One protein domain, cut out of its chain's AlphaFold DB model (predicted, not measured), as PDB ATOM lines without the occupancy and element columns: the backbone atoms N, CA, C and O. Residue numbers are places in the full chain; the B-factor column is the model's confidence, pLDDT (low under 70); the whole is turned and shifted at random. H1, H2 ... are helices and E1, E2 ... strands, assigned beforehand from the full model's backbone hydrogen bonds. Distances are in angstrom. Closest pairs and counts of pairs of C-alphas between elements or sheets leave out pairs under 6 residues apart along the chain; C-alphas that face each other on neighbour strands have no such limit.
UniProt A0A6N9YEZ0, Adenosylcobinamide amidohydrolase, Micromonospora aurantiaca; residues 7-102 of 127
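AT A GLANCE: This is residues 7 to 102 of the 127 residues of the protein "Adenosylcobinamide amidohydrolase" of Micromonospora aurantiaca (UniProt A0A6N9YEZ0). A twisted sheet of four strands, E1 to E4, makes the body, with the single helix H1 packed across one face of it, and beyond the sheet a small separate hairpin, E5 and E6, whose tip, residues 93 to 98, sticks out. The long strands E2 and E3 both bend sharply, and the tips of the hairpins E1-E2 and E5-E6 lie at opposite ends of the elongated outline. The printed part has 96 residues, with one named helix and six named strands in the order E1 E2 E3 H1 E4 E5 E6, and the class is mostly strand. The large sheet runs E1, E2, E3, E4 and is mixed; the small one is antiparallel. The whole is compact, with a radius of gyration of the C-alphas of 13.3 A and spans of 41 by 26 by 22 A.

IN THESE COORDINATES: Begin with the longest strand, E2, residues 15 to 32, 29.0 A long, which bends by 138 degrees at residue 29. Beside it are E1, residues 7 to 12, starting from C-alpha 7 at (25.127, 45.114, -37.355), and E3, residues 39 to 50, 21.5 A long, which bends by 122 degrees at residue 42. E4, residues 77 to 82, spans 16.8 A. Find C-alpha 60 at (43.795, 53.202, -37.948); from there H1, residues 60 to 70, runs 15.4 A. E5, residues 90 to 94, and E6, residues 97 to 101, come last, and E6 ends at C-alpha 101, (33.345, 37.388, -45.370).

HOW THE PARTS SIT: E1, E2 and E3 form a meander, each strand the antiparallel neighbour of the one before. Look for N 10 and O 17, 2.9 A apart, between E1 and E2, and for N 22 and O 46, 2.8 A apart, between E2 and E3. E4 is parallel to E3, with N 80 and O 47 at 2.8 A. E3, H1 and E4 form a strand-helix-strand unit, two parallel neighbours with a helix between, and its crossover is right-handed. H1 is on the sheet at a height of 8.5 A, in two layers, a helix on one face of a sheet. It runs across the strands, at 64 degrees to E4 on the local plane; the closest C-alphas of H1 and E4, those of Leu 64 and Gly 79, are 5.7 A apart. In H1 every O i to N i+4 pair is within hydrogen-bond range. The hairpin of E5 and E6 is antiparallel, with N 92 and O 99 at 2.9 A; E5 and E4 are apart.

THE WHOLE: The two C-alphas farthest apart are those of Gly 14 and Gly 95, at 42.6 A. The printed part has no cut and no long link. Its mean pLDDT is 95.3, and no printed residue is under 70.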
ATOM      1  N   LEU A   7      24.890  43.998 -36.455       97.50
ATOM      2  CA  LEU A   7      25.127  45.114 -37.355       97.50
ATOM      3  C   LEU A   7      24.682  46.400 -36.658       97.50
ATOM      4  O   LEU A   7      23.598  46.461 -36.077       97.50
ATOM      5  N   THR A   8      25.521  47.418 -36.730       96.44
ATOM      6  CA  THR A   8      25.237  48.764 -36.236       96.44
ATOM      7  C   THR A   8      25.835  49.785 -37.199       96.44
ATOM      8  O   THR A   8      26.436  49.416 -38.211       96.44
ATOM      9  N   SER A   9      25.662  51.067 -36.917       94.94
ATOM     10  CA  SER A   9      26.269  52.153 -37.672       94.94
ATOM     11  C   SER A   9      26.922  53.148 -36.725       94.94
ATOM     12  O   SER A   9      26.530  53.294 -35.567       94.94
ATOM     13  N   ARG A  10      27.939  53.835 -37.235       92.19
ATOM     14  CA  ARG A  10      28.496  55.034 -36.612       92.19
ATOM     15  C   ARG A  10      28.161  56.234 -37.482       92.19
ATOM     16  O   ARG A  10      28.217  56.123 -38.704       92.19
ATOM     17  N   SER A  11      27.880  57.372 -36.871       88.38
ATOM     18  CA  SER A  11      27.714  58.616 -37.618       88.38
ATOM     19  C   SER A  11      29.074  59.285 -37.806       88.38
ATOM     20  O   SER A  11      29.768  59.595 -36.838       88.38
ATOM     21  N   GLU A  12      29.457  59.521 -39.055       84.50
ATOM     22  CA  GLU A  12      30.727  60.137 -39.432       84.50
ATOM     23  C   GLU A  12      30.482  61.095 -40.601       84.50
ATOM     24  O   GLU A  12      29.923  60.714 -41.629       84.50
ATOM     25  N   SER A  13      30.844  62.371 -40.434       81.25
ATOM     26  CA  SER A  13      30.658  63.410 -41.464       81.25
ATOM     27  C   SER A  13      29.228  63.483 -42.036       81.25
ATOM     28  O   SER A  13      29.030  63.716 -43.226       81.25
ATOM     29  N   GLY A  14      28.216  63.263 -41.186       81.69
ATOM     30  CA  GLY A  14      26.799  63.282 -41.571       81.69
ATOM     31  C   GLY A  14      26.306  62.032 -42.309       81.69
ATOM     32  O   GLY A  14      25.160  62.019 -42.748       81.69
ATOM     33  N   SER A  15      27.141  60.997 -42.442       85.19
ATOM     34  CA  SER A  15      26.768  59.692 -42.997       85.19
ATOM     35  C   SER A  15      26.769  58.625 -41.908       85.19
ATOM     36  O   SER A  15      27.655  58.610 -41.056       85.19
ATOM     37  N   ASP A  16      25.812  57.701 -41.963       92.88
ATOM     38  CA  ASP A  16      25.818  56.514 -41.113       92.88
ATOM     39  C   ASP A  16      26.594  55.395 -41.809       92.88
ATOM     40  O   ASP A  16      26.169  54.859 -42.833       92.88
ATOM     41  N   ILE A  17      27.759  55.062 -41.260       95.19
ATOM     42  CA  ILE A  17      28.686  54.087 -41.834       95.19
ATOM     43  C   ILE A  17      28.557  52.764 -41.071       95.19
ATOM     44  O   ILE A  17      28.686  52.761 -39.840       95.19
ATOM     45  N   PRO A  18      28.315  51.633 -41.758       97.44
ATOM     46  CA  PRO A  18      28.037  50.371 -41.093       97.44
ATOM     47  C   PRO A  18      29.276  49.776 -40.412       97.44
ATOM     48  O   PRO A  18      30.418  49.891 -40.872       97.44
ATOM     49  N   VAL A  19      29.021  49.109 -39.291       98.00
ATOM     50  CA  VAL A  19      29.993  48.364 -38.491       98.00
ATOM     51  C   VAL A  19      29.369  47.023 -38.125       98.00
ATOM     52  O   VAL A  19      28.250  46.958 -37.617       98.00
ATOM     53  N   LEU A  20      30.104  45.944 -38.371       98.44
ATOM     54  CA  LEU A  20      29.703  44.592 -38.006       98.44
ATOM     55  C   LEU A  20      30.580  44.114 -36.851       98.44
ATOM     56  O   LEU A  20      31.807  44.133 -36.959       98.44
ATOM     57  N   ALA A  21      29.968  43.697 -35.747       98.06
ATOM     58  CA  ALA A  21      30.696  43.351 -34.533       98.06
ATOM     59  C   ALA A  21      30.236  42.022 -33.930       98.06
ATOM     60  O   ALA A  21      29.083  41.617 -34.050       98.06
ATOM     61  N   TRP A  22      31.161  41.355 -33.244       97.75
ATOM     62  CA  TRP A  22      30.959  40.095 -32.545       97.75
ATOM     63  C   TRP A  22      31.495  40.214 -31.128       97.75
ATOM     64  O   TRP A  22      32.586  40.739 -30.902       97.75
ATOM     65  N   ARG A  23      30.771  39.619 -30.181       97.25
ATOM     66  CA  ARG A  23      31.276  39.345 -28.835       97.25
ATOM     67  C   ARG A  23      31.583  37.860 -28.703       97.25
ATOM     68  O   ARG A  23      30.918  37.019 -29.309       97.25
ATOM     69  N   ALA A  24      32.605  37.536 -27.931       96.12
ATOM     70  CA  ALA A  24      32.906  36.172 -27.552       96.12
ATOM     71  C   ALA A  24      32.189  35.835 -26.239       96.12
ATOM     72  O   ALA A  24      32.246  36.595 -25.280       96.12
ATOM     73  N   GLU A  25      31.547  34.671 -26.183       93.88
ATOM     74  CA  GLU A  25      30.904  34.153 -24.962       93.88
ATOM     75  C   GLU A  25      31.925  33.875 -23.846       93.88
ATOM     76  O   GLU A  25      31.598  33.885 -22.666       93.88
ATOM     77  N   ALA A  26      33.165  33.591 -24.241       94.00
ATOM     78  CA  ALA A  26      34.329  33.418 -23.386       94.00
ATOM     79  C   ALA A  26      35.579  33.826 -24.186       94.00
ATOM     80  O   ALA A  26      35.530  33.752 -25.417       94.00
ATOM     81  N   PRO A  27      36.693  34.216 -23.542       93.31
ATOM     82  CA  PRO A  27      37.899  34.639 -24.251       93.31
ATOM     83  C   PRO A  27      38.410  33.569 -25.229       93.31
ATOM     84  O   PRO A  27      38.530  32.396 -24.872       93.31
ATOM     85  N   LEU A  28      38.717  33.970 -26.464       95.00
ATOM     86  CA  LEU A  28      39.145  33.073 -27.542       95.00
ATOM     87  C   LEU A  28      40.583  33.361 -27.944       95.00
ATOM     88  O   LEU A  28      40.949  34.517 -28.139       95.00
ATOM     89  N   LEU A  29      41.390  32.319 -28.136       96.88
ATOM     90  CA  LEU A  29      42.671  32.474 -28.817       96.88
ATOM     91  C   LEU A  29      42.407  32.779 -30.296       96.88
ATOM     92  O   LEU A  29      41.734  32.008 -30.978       96.88
ATOM     93  N   ALA A  30      42.934  33.898 -30.779       95.62
ATOM     94  CA  ALA A  30      42.768  34.364 -32.145       95.62
ATOM     95  C   ALA A  30      44.124  34.630 -32.803       95.62
ATOM     96  O   ALA A  30      45.128  34.874 -32.129       95.62
ATOM     97  N   VAL A  31      44.119  34.613 -34.133       96.69
ATOM     98  CA  VAL A  31      45.231  35.031 -34.984       96.69
ATOM     99  C   VAL A  31      44.691  35.913 -36.105       96.69
ATOM    100  O   VAL A  31      43.642  35.614 -36.672       96.69
ATOM    101  N   GLY A  32      45.385  37.000 -36.426       93.12
ATOM    102  CA  GLY A  32      44.999  37.870 -37.535       93.12
ATOM    103  C   GLY A  32      46.037  38.940 -37.843       93.12
ATOM    104  O   GLY A  32      46.967  39.161 -37.074       93.12
ATOM    105  N   SER A  33      45.871  39.625 -38.966       94.94
ATOM    106  CA  SER A  33      46.733  40.730 -39.415       94.94
ATOM    107  C   SER A  33      46.058  42.100 -39.280       94.94
ATOM    108  O   SER A  33      46.413  43.048 -39.969       94.94
ATOM    109  N   ALA A  34      45.042  42.190 -38.425       96.56
ATOM    110  CA  ALA A  34      44.226  43.383 -38.279       96.56
ATOM    111  C   ALA A  34      45.023  44.555 -37.660       96.56
ATOM    112  O   ALA A  34      45.857  44.301 -36.782       96.56
ATOM    113  N   PRO A  35      44.754  45.820 -38.051       97.19
ATOM    114  CA  PRO A  35      45.460  46.984 -37.506       97.19
ATOM    115  C   PRO A  35      45.359  47.093 -35.981       97.19
ATOM    116  O   PRO A  35      46.342  47.420 -35.318       97.19
ATOM    117  N   LEU A  36      44.193  46.770 -35.412       98.06
ATOM    118  CA  LEU A  36      44.007  46.666 -33.968       98.06
ATOM    119  C   LEU A  36      43.964  45.196 -33.553       98.06
ATOM    120  O   LEU A  36      43.132  44.425 -34.031       98.06
ATOM    121  N   GLY A  37      44.841  44.818 -32.622       96.94
ATOM    122  CA  GLY A  37      44.802  43.497 -31.997       96.94
ATOM    123  C   GLY A  37      45.182  42.331 -32.913       96.94
ATOM    124  O   GLY A  37      44.849  41.185 -32.591       96.94
ATOM    125  N   GLY A  38      45.889  42.598 -34.017       96.62
ATOM    126  CA  GLY A  38      46.548  41.578 -34.832       96.62
ATOM    127  C   GLY A  38      47.609  40.767 -34.066       96.62
ATOM    128  O   GLY A  38      47.812  40.920 -32.858       96.62
ATOM    129  N   GLY A  39      48.281  39.865 -34.775       97.69
ATOM    130  CA  GLY A  39      49.131  38.831 -34.189       97.69
ATOM    131  C   GLY A  39      48.316  37.695 -33.570       97.69
ATOM    132  O   GLY A  39      47.144  37.506 -33.891       97.69
ATOM    133  N   ILE A  40      48.956  36.927 -32.686       98.12
ATOM    134  CA  ILE A  40      48.332  35.831 -31.936       98.12
ATOM    135  C   ILE A  40      48.019  36.317 -30.520       98.12
ATOM    136  O   ILE A  40      48.879  36.898 -29.857       98.12
ATOM    137  N   GLY A  41      46.811  36.061 -30.024       97.31
ATOM    138  CA  GLY A  41      46.486  36.311 -28.623       97.31
ATOM    139  C   GLY A  41      45.015  36.117 -28.282       97.31
ATOM    140  O   GLY A  41      44.188  35.844 -29.145       97.31
ATOM    141  N   VAL A  42      44.690  36.246 -26.997       97.75
ATOM    142  CA  VAL A  42      43.320  36.087 -26.490       97.75
ATOM    143  C   VAL A  42      42.478  37.326 -26.803       97.75
ATOM    144  O   VAL A  42      42.964  38.448 -26.641       97.75
ATOM    145  N   ARG A  43      41.235  37.129 -27.257       97.44
ATOM    146  CA  ARG A  43      40.303  38.174 -27.703       97.44
ATOM    147  C   ARG A  43      38.890  37.921 -27.171       97.44
ATOM    148  O   ARG A  43      38.434  36.778 -27.138       97.44
ATOM    149  N   GLY A  44      38.212  38.989 -26.763       97.56
ATOM    150  CA  GLY A  44      36.826  38.993 -26.290       97.56
ATOM    151  C   GLY A  44      35.825  39.515 -27.321       97.56
ATOM    152  O   GLY A  44      34.628  39.291 -27.175       97.56
ATOM    153  N   TRP A  45      36.294  40.181 -28.375       97.88
ATOM    154  CA  TRP A  45      35.438  40.743 -29.415       97.88
ATOM    155  C   TRP A  45      36.180  40.904 -30.743       97.88
ATOM    156  O   TRP A  45      37.416  40.909 -30.800       97.88
ATOM    157  N   VAL A  46      35.399  41.032 -31.813       97.81
ATOM    158  CA  VAL A  46      35.857  41.367 -33.165       97.81
ATOM    159  C   VAL A  46      34.959  42.476 -33.701       97.81
ATOM    160  O   VAL A  46      33.747  42.414 -33.501       97.81
ATOM    161  N   LEU A  47      35.517  43.463 -34.393       97.81
ATOM    162  CA  LEU A  47      34.750  44.457 -35.143       97.81
ATOM    163  C   LEU A  47      35.341  44.639 -36.542       97.81
ATOM    164  O   LEU A  47      36.558  44.664 -36.703       97.81
ATOM    165  N   ASN A  48      34.482  44.746 -37.550       98.00
ATOM    166  CA  ASN A  48      34.838  45.046 -38.931       98.00
ATOM    167  C   ASN A  48      34.032  46.271 -39.368       98.00
ATOM    168  O   ASN A  48      32.804  46.212 -39.445       98.00
ATOM    169  N   ALA A  49      34.715  47.387 -39.590       97.88
ATOM    170  CA  ALA A  49      34.087  48.661 -39.896       97.88
ATOM    171  C   ALA A  49      34.273  49.015 -41.373       97.88
ATOM    172  O   ALA A  49      35.397  49.008 -41.883       97.88
ATOM    173  N   THR A  50      33.177  49.377 -42.045       97.38
ATOM    174  CA  THR A  50      33.273  49.999 -43.366       97.38
ATOM    175  C   THR A  50      33.944  51.365 -43.225       97.38
ATOM    176  O   THR A  50      33.677  52.104 -42.272       97.38
ATOM    177  N   VAL A  51      34.819  51.708 -44.160       95.62
ATOM    178  CA  VAL A  51      35.400  53.044 -44.316       95.62
ATOM    179  C   VAL A  51      35.168  53.534 -45.744       95.62
ATOM    180  O   VAL A  51      35.163  52.722 -46.672       95.62
ATOM    181  N   PRO A  52      34.940  54.841 -45.950       91.81
ATOM    182  CA  PRO A  52      34.776  55.381 -47.291       91.81
ATOM    183  C   PRO A  52      36.089  55.281 -48.076       91.81
ATOM    184  O   PRO A  52      37.174  55.223 -47.502       91.81
ATOM    185  N   MET A  53      36.007  55.362 -49.404       89.00
ATOM    186  CA  MET A  53      37.195  55.414 -50.273       89.00
ATOM    187  C   MET A  53      38.102  56.622 -49.995       89.00
ATOM    188  O   MET A  53      39.268  56.611 -50.371       89.00
ATOM    189  N   SER A  54      37.566  57.660 -49.351       90.31
ATOM    190  CA  SER A  54      38.297  58.852 -48.920       90.31
ATOM    191  C   SER A  54      38.954  58.711 -47.542       90.31
ATOM    192  O   SER A  54      39.432  59.708 -47.019       90.31
ATOM    193  N   TYR A  55      38.916  57.531 -46.915       92.62
ATOM    194  CA  TYR A  55      39.523  57.315 -45.604       92.62
ATOM    195  C   TYR A  55      41.046  57.473 -45.669       92.62
ATOM    196  O   TYR A  55      41.715  56.749 -46.405       92.62
ATOM    197  N   ASP A  56      41.577  58.403 -44.877       94.25
ATOM    198  CA  ASP A  56      42.970  58.858 -44.925       94.25
ATOM    199  C   ASP A  56      43.620  59.003 -43.534       94.25
ATOM    200  O   ASP A  56      44.679  59.613 -43.406       94.25
ATOM    201  N   ARG A  57      43.018  58.430 -42.479       94.62
ATOM    202  CA  ARG A  57      43.601  58.460 -41.127       94.62
ATOM    203  C   ARG A  57      44.915  57.675 -41.068       94.62
ATOM    204  O   ARG A  57      44.959  56.489 -41.397       94.62
ATOM    205  N   ASP A  58      45.943  58.310 -40.510       97.00
ATOM    206  CA  ASP A  58      47.264  57.710 -40.267       97.00
ATOM    207  C   ASP A  58      47.318  56.829 -38.999       97.00
ATOM    208  O   ASP A  58      48.318  56.159 -38.729       97.00
ATOM    209  N   ASP A  59      46.246  56.805 -38.205       97.31
ATOM    210  CA  ASP A  59      46.144  56.125 -36.910       97.31
ATOM    211  C   ASP A  59      45.011  55.067 -36.854       97.31
ATOM    212  O   ASP A  59      44.214  55.045 -35.909       97.31
ATOM    213  N   PRO A  60      44.936  54.115 -37.808       97.00
ATOM    214  CA  PRO A  60      43.795  53.202 -37.948       97.00
ATOM    215  C   PRO A  60      43.524  52.354 -36.698       97.00
ATOM    216  O   PRO A  60      42.373  52.048 -36.391       97.00
ATOM    217  N   ALA A  61      44.562  51.989 -35.941       97.56
ATOM    218  CA  ALA A  61      44.401  51.248 -34.691       97.56
ATOM    219  C   ALA A  61      43.733  52.089 -33.587       97.56
ATOM    220  O   ALA A  61      42.909  51.559 -32.841       97.56
ATOM    221  N   ALA A  62      44.061  53.383 -33.497       97.88
ATOM    222  CA  ALA A  62      43.427  54.303 -32.554       97.88
ATOM    223  C   ALA A  62      41.968  54.552 -32.950       97.88
ATOM    224  O   ALA A  62      41.083  54.429 -32.107       97.88
ATOM    225  N   HIS A  63      41.704  54.756 -34.246       97.25
ATOM    226  CA  HIS A  63      40.340  54.858 -34.762       97.25
ATOM    227  C   HIS A  63      39.487  53.640 -34.385       97.25
ATOM    228  O   HIS A  63      38.400  53.777 -33.834       97.25
ATOM    229  N   LEU A  64      39.993  52.426 -34.615       97.94
ATOM    230  CA  LEU A  64      39.290  51.195 -34.251       97.94
ATOM    231  C   LEU A  64      39.040  51.076 -32.740       97.94
ATOM    232  O   LEU A  64      38.016  50.521 -32.342       97.94
ATOM    233  N   ALA A  65      39.947  51.586 -31.902       97.88
ATOM    234  CA  ALA A  65      39.764  51.604 -30.453       97.88
ATOM    235  C   ALA A  65      38.659  52.587 -30.026       97.88
ATOM    236  O   ALA A  65      37.860  52.252 -29.155       97.88
ATOM    237  N   GLU A  66      38.562  53.756 -30.673       96.75
ATOM    238  CA  GLU A  66      37.449  54.702 -30.485       96.75
ATOM    239  C   GLU A  66      36.106  54.050 -30.852       96.75
ATOM    240  O   GLU A  66      35.141  54.142 -30.091       96.75
ATOM    241  N   LEU A  67      36.053  53.335 -31.985       97.00
ATOM    242  CA  LEU A  67      34.849  52.615 -32.413       97.00
ATOM    243  C   LEU A  67      34.465  51.502 -31.438       97.00
ATOM    244  O   LEU A  67      33.293  51.363 -31.103       97.00
ATOM    245  N   ALA A  68      35.439  50.719 -30.970       97.94
ATOM    246  CA  ALA A  68      35.206  49.679 -29.972       97.94
ATOM    247  C   ALA A  68      34.629  50.268 -28.678       97.94
ATOM    248  O   ALA A  68      33.642  49.753 -28.153       97.94
ATOM    249  N   HIS A  69      35.204  51.378 -28.206       96.88
ATOM    250  CA  HIS A  69      34.734  52.074 -27.014       96.88
ATOM    251  C   HIS A  69      33.290  52.567 -27.169       96.88
ATOM    252  O   HIS A  69      32.475  52.343 -26.282       96.88
ATOM    253  N   GLY A  70      32.939  53.150 -28.321       95.81
ATOM    254  CA  GLY A  70      31.567  53.583 -28.611       95.81
ATOM    255  C   GLY A  70      30.534  52.450 -28.707       95.81
ATOM    256  O   GLY A  70      29.336  52.724 -28.728       95.81
ATOM    257  N   LEU A  71      30.977  51.189 -28.766       96.06
ATOM    258  CA  LEU A  71      30.130  49.992 -28.824       96.06
ATOM    259  C   LEU A  71      30.164  49.159 -27.532       96.06
ATOM    260  O   LEU A  71      29.681  48.017 -27.529       96.06
ATOM    261  N   ASP A  72      30.757  49.691 -26.460       96.44
ATOM    262  CA  ASP A  72      30.983  48.981 -25.196       96.44
ATOM    263  C   ASP A  72      31.700  47.632 -25.426       96.44
ATOM    264  O   ASP A  72      31.307  46.569 -24.925       96.44
ATOM    265  N   LEU A  73      32.714  47.643 -26.299       96.75
ATOM    266  CA  LEU A  73      33.587  46.503 -26.570       96.75
ATOM    267  C   LEU A  73      34.882  46.656 -25.771       96.75
ATOM    268  O   LEU A  73      35.895  47.156 -26.259       96.75
ATOM    269  N   ASP A  74      34.834  46.206 -24.522       93.19
ATOM    270  CA  ASP A  74      35.943  46.349 -23.586       93.19
ATOM    271  C   ASP A  74      36.992  45.236 -23.694       93.19
ATOM    272  O   ASP A  74      36.733  44.102 -24.110       93.19
ATOM    273  N   GLY A  75      38.205  45.555 -23.243       95.69
ATOM    274  CA  GLY A  75      39.307  44.602 -23.143       95.69
ATOM    275  C   GLY A  75      39.916  44.202 -24.495       95.69
ATOM    276  O   GLY A  75      39.721  44.879 -25.504       95.69
ATOM    277  N   PRO A  76      40.712  43.116 -24.531       96.88
ATOM    278  CA  PRO A  76      41.425  42.708 -25.739       96.88
ATOM    279  C   PRO A  76      40.471  42.273 -26.858       96.88
ATOM    280  O   PRO A  76      39.692  41.338 -26.677       96.88
ATOM    281  N   GLY A  77      40.601  42.856 -28.047       97.62
ATOM    282  CA  GLY A  77      39.834  42.460 -29.229       97.62
ATOM    283  C   GLY A  77      40.559  42.721 -30.539       97.62
ATOM    284  O   GLY A  77      41.753  43.018 -30.535       97.62
ATOM    285  N   VAL A  78      39.859  42.512 -31.653       98.00
ATOM    286  CA  VAL A  78      40.398  42.634 -33.018       98.00
ATOM    287  C   VAL A  78      39.553  43.614 -33.814       98.00
ATOM    288  O   VAL A  78      38.341  43.429 -33.918       98.00
ATOM    289  N   GLY A  79      40.189  44.620 -34.409       98.00
ATOM    290  CA  GLY A  79      39.518  45.613 -35.243       98.00
ATOM    291  C   GLY A  79      40.017  45.599 -36.679       98.00
ATOM    292  O   GLY A  79      41.216  45.746 -36.912       98.00
ATOM    293  N   LEU A  80      39.097  45.442 -37.628       97.69
ATOM    294  CA  LEU A  80      39.339  45.487 -39.066       97.69
ATOM    295  C   LEU A  80      38.677  46.726 -39.681       97.69
ATOM    296  O   LEU A  80      37.600  47.141 -39.253       97.69
ATOM    297  N   LEU A  81      39.314  47.273 -40.715       97.00
ATOM    298  CA  LEU A  81      38.744  48.289 -41.597       97.00
ATOM    299  C   LEU A  81      38.589  47.682 -42.990       97.00
ATOM    300  O   LEU A  81      39.462  46.934 -43.439       97.00
ATOM    301  N   THR A  82      37.504  48.011 -43.680       95.88
ATOM    302  CA  THR A  82      37.253  47.542 -45.047       95.88
ATOM    303  C   THR A  82      36.597  48.629 -45.891       95.88
ATOM    304  O   THR A  82      35.736  49.356 -45.412       95.88
ATOM    305  N   GLY A  83      36.976  48.725 -47.166       94.75
ATOM    306  CA  GLY A  83      36.300  49.596 -48.139       94.75
ATOM    307  C   GLY A  83      34.996  49.007 -48.698       94.75
ATOM    308  O   GLY A  83      34.374  49.607 -49.565       94.75
ATOM    309  N   VAL A  84      34.609  47.808 -48.250       95.44
ATOM    310  CA  VAL A  84      33.387  47.106 -48.671       95.44
ATOM    311  C   VAL A  84      32.273  47.374 -47.663       95.44
ATOM    312  O   VAL A  84      32.535  47.520 -46.467       95.44
ATOM    313  N   ASP A  85      31.027  47.398 -48.125       95.06
ATOM    314  CA  ASP A  85      29.871  47.460 -47.238       95.06
ATOM    315  C   ASP A  85      29.746  46.158 -46.426       95.06
ATOM    316  O   ASP A  85      29.530  45.069 -46.963       95.06
ATOM    317  N   VAL A  86      29.898  46.260 -45.102       97.19
ATOM    318  CA  VAL A  86      29.785  45.105 -44.203       97.19
ATOM    319  C   VAL A  86      28.356  44.573 -44.070       97.19
ATOM    320  O   VAL A  86      28.173  43.470 -43.549       97.19
ATOM    321  N   THR A  87      27.346  45.300 -44.559       96.06
ATOM    322  CA  THR A  87      25.962  44.805 -44.644       96.06
ATOM    323  C   THR A  87      25.830  43.655 -45.649       96.06
ATOM    324  O   THR A  87      24.979  42.783 -45.473       96.06
ATOM    325  N   GLU A  88      26.733  43.574 -46.633       95.38
ATOM    326  CA  GLU A  88      26.796  42.502 -47.636       95.38
ATOM    327  C   GLU A  88      27.552  41.255 -47.142       95.38
ATOM    328  O   GLU A  88      27.968  40.399 -47.928       95.38
ATOM    329  N   VAL A  89      27.760  41.128 -45.827       96.50
ATOM    330  CA  VAL A  89      28.467  39.990 -45.236       96.50
ATOM    331  C   VAL A  89      27.846  38.654 -45.650       96.50
ATOM    332  O   VAL A  89      26.667  38.365 -45.434       96.50
ATOM    333  N   VAL A  90      28.683  37.767 -46.181       94.62
ATOM    334  CA  VAL A  90      28.311  36.385 -46.471       94.62
ATOM    335  C   VAL A  90      28.770  35.496 -45.327       94.62
ATOM    336  O   VAL A  90      29.950  35.450 -44.984       94.62
ATOM    337  N   ARG A  91      27.831  34.728 -44.768       95.19
ATOM    338  CA  ARG A  91      28.107  33.697 -43.765       95.19
ATOM    339  C   ARG A  91      28.090  32.303 -44.384       95.19
ATOM    340  O   ARG A  91      27.144  31.949 -45.093       95.19
ATOM    341  N   ARG A  92      29.081  31.473 -44.058       95.00
ATOM    342  CA  ARG A  92      29.107  30.037 -44.387       95.00
ATOM    343  C   ARG A  92      29.593  29.214 -43.200       95.00
ATOM    344  O   ARG A  92      30.294  29.719 -42.328       95.00
ATOM    345  N   THR A  93      29.168  27.957 -43.149       94.50
ATOM    346  CA  THR A  93      29.661  26.971 -42.182       94.50
ATOM    347  C   THR A  93      30.082  25.731 -42.946       94.50
ATOM    348  O   THR A  93      29.313  25.255 -43.777       94.50
ATOM    349  N   ASP A  94      31.276  25.231 -42.662       93.62
ATOM    350  CA  ASP A  94      31.808  24.002 -43.246       93.62
ATOM    351  C   ASP A  94      32.711  23.302 -42.227       93.62
ATOM    352  O   ASP A  94      33.518  23.953 -41.567       93.62
ATOM    353  N   GLY A  95      32.540  21.993 -42.035       92.94
ATOM    354  CA  GLY A  95      33.385  21.202 -41.128       92.94
ATOM    355  C   GLY A  95      33.517  21.733 -39.689       92.94
ATOM    356  O   GLY A  95      34.544  21.522 -39.054       92.94
ATOM    357  N   GLY A  96      32.518  22.457 -39.167       90.38
ATOM    358  CA  GLY A  96      32.578  23.094 -37.839       90.38
ATOM    359  C   GLY A  96      33.282  24.459 -37.806       90.38
ATOM    360  O   GLY A  96      33.309  25.112 -36.763       90.38
ATOM    361  N   VAL A  97      33.788  24.932 -38.945       91.75
ATOM    362  CA  VAL A  97      34.318  26.285 -39.129       91.75
ATOM    363  C   VAL A  97      33.188  27.201 -39.580       91.75
ATOM    364  O   VAL A  97      32.459  26.891 -40.519       91.75
ATOM    365  N   ARG A  98      33.041  28.351 -38.917       93.56
ATOM    366  CA  ARG A  98      32.133  29.425 -39.340       93.56
ATOM    367  C   ARG A  98      32.950  30.563 -39.933       93.56
ATOM    368  O   ARG A  98      33.920  31.002 -39.321       93.56
ATOM    369  N   VAL A  99      32.532  31.035 -41.099       93.75
ATOM    370  CA  VAL A  99      33.187  32.117 -41.833       93.75
ATOM    371  C   VAL A  99      32.180  33.228 -42.073       93.75
ATOM    372  O   VAL A  99      31.056  32.966 -42.505       93.75
ATOM    373  N   TRP A 100      32.616  34.459 -41.826       95.69
ATOM    374  CA  TRP A 100      31.961  35.685 -42.264       95.69
ATOM    375  C   TRP A 100      32.936  36.420 -43.168       95.69
ATOM    376  O   TRP A 100      34.079  36.650 -42.777       95.69
ATOM    377  N   ALA A 101      32.500  36.746 -44.378       93.62
ATOM    378  CA  ALA A 101      33.345  37.388 -45.370       93.62
ATOM    379  C   ALA A 101      32.612  38.556 -46.026       93.62
ATOM    380  O   ALA A 101      31.459  38.432 -46.433       93.62
ATOM    381  N   THR A 102      33.319  39.672 -46.152       93.81
ATOM    382  CA  THR A 102      32.930  40.846 -46.936       93.81
ATOM    383  C   THR A 102      33.978  40.994 -48.028       93.81
ATOM    384  O   THR A 102      35.154  41.195 -47.713       93.81
TER     385      THR A 102